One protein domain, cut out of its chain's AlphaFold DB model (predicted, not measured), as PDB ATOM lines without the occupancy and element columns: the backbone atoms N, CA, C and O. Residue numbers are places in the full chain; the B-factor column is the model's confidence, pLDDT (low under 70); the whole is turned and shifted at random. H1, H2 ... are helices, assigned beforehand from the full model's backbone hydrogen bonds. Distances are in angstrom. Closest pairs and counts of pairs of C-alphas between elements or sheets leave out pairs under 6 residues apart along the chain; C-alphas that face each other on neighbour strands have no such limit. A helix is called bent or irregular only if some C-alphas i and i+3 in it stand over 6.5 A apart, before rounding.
ATOM      1  N   PHE A  78     -40.103  -0.199   5.471       89.81
ATOM      2  CA  PHE A  78     -40.954  -1.112   4.700       89.81
ATOM      3  C   PHE A  78     -40.495  -1.240   3.244       89.81
ATOM      4  O   PHE A  78     -40.433  -2.356   2.735       89.81
ATOM      5  N   LEU A  79     -40.130  -0.134   2.586       93.06
ATOM      6  CA  LEU A  79     -39.651  -0.139   1.201       93.06
ATOM      7  C   LEU A  79     -38.285  -0.834   1.058       93.06
ATOM      8  O   LEU A  79     -38.057  -1.555   0.090       93.06
ATOM      9  N   GLY A  80     -37.398  -0.668   2.044       91.19
ATOM     10  CA  GLY A  80     -36.146  -1.420   2.132       91.19
ATOM     11  C   GLY A  80     -36.386  -2.920   2.320       91.19
ATOM     12  O   GLY A  80     -35.777  -3.726   1.621       91.19
ATOM     13  N   LEU A  81     -37.315  -3.301   3.205       89.81
ATOM     14  CA  LEU A  81     -37.668  -4.701   3.458       89.81
ATOM     15  C   LEU A  81     -38.269  -5.381   2.216       89.81
ATOM     16  O   LEU A  81     -37.861  -6.489   1.871       89.81
ATOM     17  N   THR A  82     -39.213  -4.730   1.525       90.56
ATOM     18  CA  THR A  82     -39.843  -5.296   0.320       90.56
ATOM     19  C   THR A  82     -38.885  -5.336  -0.866       90.56
ATOM     20  O   THR A  82     -38.852  -6.344  -1.570       90.56
ATOM     21  N   GLY A  83     -38.056  -4.305  -1.056       91.69
ATOM     22  CA  GLY A  83     -37.000  -4.305  -2.072       91.69
ATOM     23  C   GLY A  83     -35.963  -5.410  -1.842       91.69
ATOM     24  O   GLY A  83     -35.593  -6.115  -2.778       91.69
ATOM     25  N   TYR A  84     -35.550  -5.624  -0.591       92.31
ATOM     26  CA  TYR A  84     -34.609  -6.683  -0.223       92.31
ATOM     27  C   TYR A  84     -35.209  -8.090  -0.405       92.31
ATOM     28  O   TYR A  84     -34.559  -8.965  -0.975       92.31
ATOM     29  N   ALA A  85     -36.472  -8.298  -0.013       89.12
ATOM     30  CA  ALA A  85     -37.188  -9.552  -0.259       89.12
ATOM     31  C   ALA A  85     -37.382  -9.837  -1.764       89.12
ATOM     32  O   ALA A  85     -37.230 -10.979  -2.197       89.12
ATOM     33  N   GLY A  86     -37.655  -8.804  -2.570       89.88
ATOM     34  CA  GLY A  86     -37.702  -8.907  -4.031       89.88
ATOM     35  C   GLY A  86     -36.342  -9.248  -4.648       89.88
ATOM     36  O   GLY A  86     -36.278 -10.065  -5.562       89.88
ATOM     37  N   GLY A  87     -35.250  -8.696  -4.108       88.50
ATOM     38  CA  GLY A  87     -33.883  -9.043  -4.507       88.50
ATOM     39  C   GLY A  87     -33.526 -10.505  -4.219       88.50
ATOM     40  O   GLY A  87     -32.993 -11.178  -5.097       88.50
ATOM     41  N   ILE A  88     -33.906 -11.030  -3.045       89.56
ATOM     42  CA  ILE A  88     -33.784 -12.465  -2.739       89.56
ATOM     43  C   ILE A  88     -34.591 -13.295  -3.745       89.56
ATOM     44  O   ILE A  88     -34.055 -14.241  -4.312       89.56
ATOM     45  N   TRP A  89     -35.854 -12.941  -4.003       86.44
ATOM     46  CA  TRP A  89     -36.697 -13.689  -4.942       86.44
ATOM     47  C   TRP A  89     -36.093 -13.734  -6.355       86.44
ATOM     48  O   TRP A  89     -35.973 -14.811  -6.933       86.44
ATOM     49  N   TYR A  90     -35.625 -12.593  -6.873       88.56
ATOM     50  CA  TYR A  90     -35.014 -12.502  -8.204       88.56
ATOM     51  C   TYR A  90     -33.652 -13.218  -8.302       88.56
ATOM     52  O   TYR A  90     -33.292 -13.721  -9.365       88.56
ATOM     53  N   SER A  91     -32.915 -13.345  -7.192       89.00
ATOM     54  CA  SER A  91     -31.631 -14.063  -7.165       89.00
ATOM     55  C   SER A  91     -31.735 -15.557  -7.496       89.00
ATOM     56  O   SER A  91     -30.769 -16.133  -7.985       89.00
ATOM     57  N   PHE A  92     -32.908 -16.169  -7.300       84.50
ATOM     58  CA  PHE A  92     -33.170 -17.562  -7.674       84.50
ATOM     59  C   PHE A  92     -33.668 -17.743  -9.120       84.50
ATOM     60  O   PHE A  92     -33.771 -18.879  -9.577       84.50
ATOM     61  N   GLU A  93     -33.944 -16.656  -9.849       83.44
ATOM     62  CA  GLU A  93     -34.306 -16.702 -11.274       83.44
ATOM     63  C   GLU A  93     -33.066 -16.484 -12.165       83.44
ATOM     64  O   GLU A  93     -32.863 -17.203 -13.144       83.44
ATOM     65  N   ASP A  94     -32.192 -15.534 -11.798       82.44
ATOM     66  CA  ASP A  94     -31.015 -15.145 -12.587       82.44
ATOM     67  C   ASP A  94     -29.689 -15.509 -11.871       82.44
ATOM     68  O   ASP A  94     -29.276 -14.816 -10.933       82.44
ATOM     69  N   PRO A  95     -28.925 -16.533 -12.315       81.38
ATOM     70  CA  PRO A  95     -27.710 -16.981 -11.615       81.38
ATOM     71  C   PRO A  95     -26.569 -15.949 -11.644       81.38
ATOM     72  O   PRO A  95     -25.661 -15.998 -10.817       81.38
ATOM     73  N   LYS A  96     -26.617 -14.978 -12.567       83.25
ATOM     74  CA  LYS A  96     -25.710 -13.815 -12.571       83.25
ATOM     75  C   LYS A  96     -26.084 -12.788 -11.499       83.25
ATOM     76  O   LYS A  96     -25.207 -12.089 -10.998       83.25
ATOM     77  N   PHE A  97     -27.369 -12.692 -11.153       86.19
ATOM     78  CA  PHE A  97     -27.841 -11.837 -10.069       86.19
ATOM     79  C   PHE A  97     -27.614 -12.497  -8.702       86.19
ATOM     80  O   PHE A  97     -27.301 -11.779  -7.763       86.19
ATOM     81  N   TYR A  98     -27.666 -13.833  -8.596       88.31
ATOM     82  CA  TYR A  98     -27.282 -14.579  -7.384       88.31
ATOM     83  C   TYR A  98     -25.897 -14.160  -6.866       88.31
ATOM     84  O   TYR A  98     -25.775 -13.685  -5.740       88.31
ATOM     85  N   ASP A  99     -24.863 -14.259  -7.708       86.81
ATOM     86  CA  ASP A  99     -23.481 -13.906  -7.349       86.81
ATOM     87  C   ASP A  99     -23.318 -12.412  -6.997       86.81
ATOM     88  O   ASP A  99     -22.615 -12.053  -6.052       86.81
ATOM     89  N   ALA A 100     -24.021 -11.527  -7.711       87.44
ATOM     90  CA  ALA A 100     -24.021 -10.096  -7.416       87.44
ATOM     91  C   ALA A 100     -24.738  -9.767  -6.091       87.44
ATOM     92  O   ALA A 100     -24.242  -8.961  -5.304       87.44
ATOM     93  N   PHE A 101     -25.886 -10.391  -5.816       89.88
ATOM     94  CA  PHE A 101     -26.646 -10.177  -4.586       89.88
ATOM     95  C   PHE A 101     -25.918 -10.764  -3.374       89.88
ATOM     96  O   PHE A 101     -25.874 -10.115  -2.335       89.88
ATOM     97  N   ALA A 102     -25.278 -11.929  -3.516       88.75
ATOM     98  CA  ALA A 102     -24.431 -12.513  -2.479       88.75
ATOM     99  C   ALA A 102     -23.337 -11.526  -2.023       88.75
ATOM    100  O   ALA A 102     -23.288 -11.169  -0.844       88.75
ATOM    101  N   LYS A 103     -22.566 -10.998  -2.989       90.00
ATOM    102  CA  LYS A 103     -21.413 -10.105  -2.770       90.00
ATOM    103  C   LYS A 103     -21.761  -8.682  -2.324       90.00
ATOM    104  O   LYS A 103     -20.976  -8.077  -1.597       90.00
ATOM    105  N   TYR A 104     -22.875  -8.114  -2.796       87.56
ATOM    106  CA  TYR A 104     -23.196  -6.693  -2.578       87.56
ATOM    107  C   TYR A 104     -24.382  -6.435  -1.637       87.56
ATOM    108  O   TYR A 104     -24.490  -5.325  -1.112       87.56
ATOM    109  N   ALA A 105     -25.269  -7.406  -1.396       87.81
ATOM    110  CA  ALA A 105     -26.370  -7.228  -0.451       87.81
ATOM    111  C   ALA A 105     -25.931  -7.602   0.977       87.81
ATOM    112  O   ALA A 105     -25.249  -8.612   1.174       87.81
ATOM    113  N   PRO A 106     -26.335  -6.844   2.017       85.75
ATOM    114  CA  PRO A 106     -25.980  -7.176   3.393       85.75
ATOM    115  C   PRO A 106     -26.481  -8.583   3.742       85.75
ATOM    116  O   PRO A 106     -27.654  -8.887   3.545       85.75
ATOM    117  N   PHE A 107     -25.585  -9.433   4.252       84.75
ATOM    118  CA  PHE A 107     -25.821 -10.849   4.579       84.75
ATOM    119  C   PHE A 107     -26.175 -11.783   3.397       84.75
ATOM    120  O   PHE A 107     -26.508 -12.944   3.649       84.75
ATOM    121  N   GLY A 108     -26.053 -11.336   2.138       83.88
ATOM    122  CA  GLY A 108     -26.392 -12.115   0.938       83.88
ATOM    123  C   GLY A 108     -25.722 -13.495   0.894       83.88
ATOM    124  O   GLY A 108     -26.426 -14.505   0.863       83.88
ATOM    125  N   ASP A 109     -24.388 -13.532   1.029       84.50
ATOM    126  CA  ASP A 109     -23.547 -14.747   1.092       84.50
ATOM    127  C   ASP A 109     -24.045 -15.843   2.055       84.50
ATOM    128  O   ASP A 109     -23.720 -17.018   1.893       84.50
ATOM    129  N   ARG A 110     -24.792 -15.472   3.106       84.38
ATOM    130  CA  ARG A 110     -25.301 -16.408   4.124       84.38
ATOM    131  C   ARG A 110     -26.778 -16.722   3.954       84.38
ATOM    132  O   ARG A 110     -27.201 -17.823   4.295       84.38
ATOM    133  N   LEU A 111     -27.568 -15.764   3.471       86.81
ATOM    134  CA  LEU A 111     -29.016 -15.914   3.359       86.81
ATOM    135  C   LEU A 111     -29.428 -16.721   2.131       86.81
ATOM    136  O   LEU A 111     -30.329 -17.545   2.266       86.81
ATOM    137  N   LEU A 112     -28.770 -16.555   0.975       87.50
ATOM    138  CA  LEU A 112     -29.145 -17.326  -0.217       87.50
ATOM    139  C   LEU A 112     -28.937 -18.841  -0.011       87.50
ATOM    140  O   LEU A 112     -29.928 -19.565  -0.131       87.50
ATOM    141  N   PRO A 113     -27.767 -19.342   0.451       83.62
ATOM    142  CA  PRO A 113     -27.587 -20.779   0.688       83.62
ATOM    143  C   PRO A 113     -28.467 -21.320   1.826       83.62
ATOM    144  O   PRO A 113     -28.938 -22.455   1.769       83.62
ATOM    145  N   ALA A 114     -28.735 -20.514   2.862       84.75
ATOM    146  CA  ALA A 114     -29.615 -20.916   3.961       84.75
ATOM    147  C   ALA A 114     -31.084 -21.044   3.523       84.75
ATOM    148  O   ALA A 114     -31.787 -21.939   3.994       84.75
ATOM    149  N   ILE A 115     -31.553 -20.180   2.616       85.38
ATOM    150  CA  ILE A 115     -32.887 -20.286   2.013       85.38
ATOM    151  C   ILE A 115     -32.928 -21.472   1.048       85.38
ATOM    152  O   ILE A 115     -33.867 -22.261   1.125       85.38
ATOM    153  N   GLU A 116     -31.907 -21.647   0.211       81.00
ATOM    154  CA  GLU A 116     -31.782 -22.729  -0.772       81.00
ATOM    155  C   GLU A 116     -31.823 -24.125  -0.128       81.00
ATOM    156  O   GLU A 116     -32.619 -24.971  -0.537       81.00
ATOM    157  N   HIS A 117     -31.051 -24.341   0.942       79.31
ATOM    158  CA  HIS A 117     -31.063 -25.581   1.726       79.31
ATOM    159  C   HIS A 117     -32.286 -25.729   2.650       79.31
ATOM    160  O   HIS A 117     -32.491 -26.795   3.234       79.31
ATOM    161  N   SER A 118     -33.114 -24.690   2.806       80.06
ATOM    162  CA  SER A 118     -34.362 -24.805   3.561       80.06
ATOM    163  C   SER A 118     -35.454 -25.507   2.747       80.06
ATOM    164  O   SER A 118     -35.486 -25.475   1.516       80.06
ATOM    165  N   TRP A 119     -36.448 -26.051   3.449       77.62
ATOM    166  CA  TRP A 119     -37.678 -26.557   2.829       77.62
ATOM    167  C   TRP A 119     -38.404 -25.500   1.972       77.62
ATOM    168  O   TRP A 119     -39.096 -25.859   1.022       77.62
ATOM    169  N   VAL A 120     -38.229 -24.204   2.263       78.31
ATOM    170  CA  VAL A 120     -38.802 -23.107   1.465       78.31
ATOM    171  C   VAL A 120     -38.076 -22.979   0.121       78.31
ATOM    172  O   VAL A 120     -38.742 -22.903  -0.908       78.31
ATOM    173  N   GLY A 121     -36.740 -23.049   0.109       72.38
ATOM    174  CA  GLY A 121     -35.926 -23.116  -1.113       72.38
ATOM    175  C   GLY A 121     -36.332 -24.292  -1.992       72.38
ATOM    176  O   GLY A 121     -36.750 -24.114  -3.136       72.38
ATOM    177  N   TYR A 122     -36.326 -25.493  -1.411       72.00
ATOM    178  CA  TYR A 122     -36.714 -26.720  -2.105       72.00
ATOM    179  C   TYR A 122     -38.134 -26.656  -2.701       72.00
ATOM    180  O   TYR A 122     -38.344 -27.070  -3.840       72.00
ATOM    181  N   LYS A 123     -39.110 -26.112  -1.957       76.06
ATOM    182  CA  LYS A 123     -40.528 -26.091  -2.353       76.06
ATOM    183  C   LYS A 123     -40.910 -24.966  -3.321       76.06
ATOM    184  O   LYS A 123     -41.768 -25.194  -4.170       76.06
ATOM    185  N   PHE A 124     -40.349 -23.766  -3.167       74.00
ATOM    186  CA  PHE A 124     -40.784 -22.573  -3.912       74.00
ATOM    187  C   PHE A 124     -39.785 -22.102  -4.972       74.00
ATOM    188  O   PHE A 124     -40.204 -21.483  -5.943       74.00
ATOM    189  N   PHE A 125     -38.498 -22.422  -4.813       71.38
ATOM    190  CA  PHE A 125     -37.419 -21.980  -5.708       71.38
ATOM    191  C   PHE A 125     -36.770 -23.136  -6.491       71.38
ATOM    192  O   PHE A 125     -35.930 -22.911  -7.355       71.38
ATOM    193  N   GLY A 126     -37.196 -24.384  -6.249       59.34
ATOM    194  CA  GLY A 126     -36.861 -25.535  -7.093       59.34
ATOM    195  C   GLY A 126     -35.365 -25.857  -7.119       59.34
ATOM    196  O   GLY A 126     -34.774 -25.914  -8.199       59.34
TER     197      GLY A 126
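Overview. This is residues 78 to 126 of the 566 residues of the protein "MICOS complex subunit MIC60" of Schizosaccharomyces octosporus (strain yFS286) (UniProt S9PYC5). A long helix, H1, has its first part, residues 78 to 83, sticking out; its last residues, 87 to 91, pack on H2, and H3 folds back from H2 at a steep angle. The short H4 makes a corner with the end of H3, about perpendicular to it at 80 degrees, and is apart from H2. The printed part has 49 residues with four named helices, H1, H2, H3 and H4, no named strand, and the class all helix. It is compact, with a radius of gyration of the C-alphas of 10.3 A and spans of 26 by 22 by 18 A.

Along the chain. H1, residues 78 to 91, runs 19.9 A from C-alpha 78 at (-40.954, -1.112, 4.700) to C-alpha 91 at (-31.631, -14.063, -7.165). H2, residues 95 to 104, is 14.4 A long, and H3, residues 108 to 116, is 12.0 A long. H3 is neither bent nor irregular, but only just: C-alphas 109 and 112 are 6.3 A apart. H4, residues 119 to 125, is 9.7 A long and ends with C-alpha 125 at (-37.419, -21.980, -5.708).

Arrangement. H1 touches H2 with residues 87 to 91 alone; the closest C-alphas, of Ser 91 and Tyr 98, are 4.4 A apart. The two form a helical hairpin, at a steep tilt of 43 degrees, opposite ways. H1 and H3 are close but not clearly touching, with the C-alphas of Ile 88 and Leu 112 closest at 7.2 A. H2 touches H3, closest at the C-alphas of Ala 102 and Gly 108, 4.0 A, at a steep tilt of 46 degrees, opposite ways. H3 and H4 only just touch, and only at the corner, with 3 pairs of C-alphas within 8 A; the closest are those of Ile 115 and Gly 121, 5.2 A, and the lines are about perpendicular at 80 degrees. H4 is apart from H2, and only just apart from H1 at 8.4 A between closest C-alphas. Every O i to N i+4 pair is within hydrogen-bond range in H1 and H4, against 4 of 6 in H2 and 4 of 5 in H3.

Size, cuts and confidence. The C-alphas of Phe 78 and Gly 126, the two farthest apart, are 27.4 A apart. The printed part has no cut, and its three links are tight. Mean pLDDT of the printed part is 84.5; residue 126 is under 70.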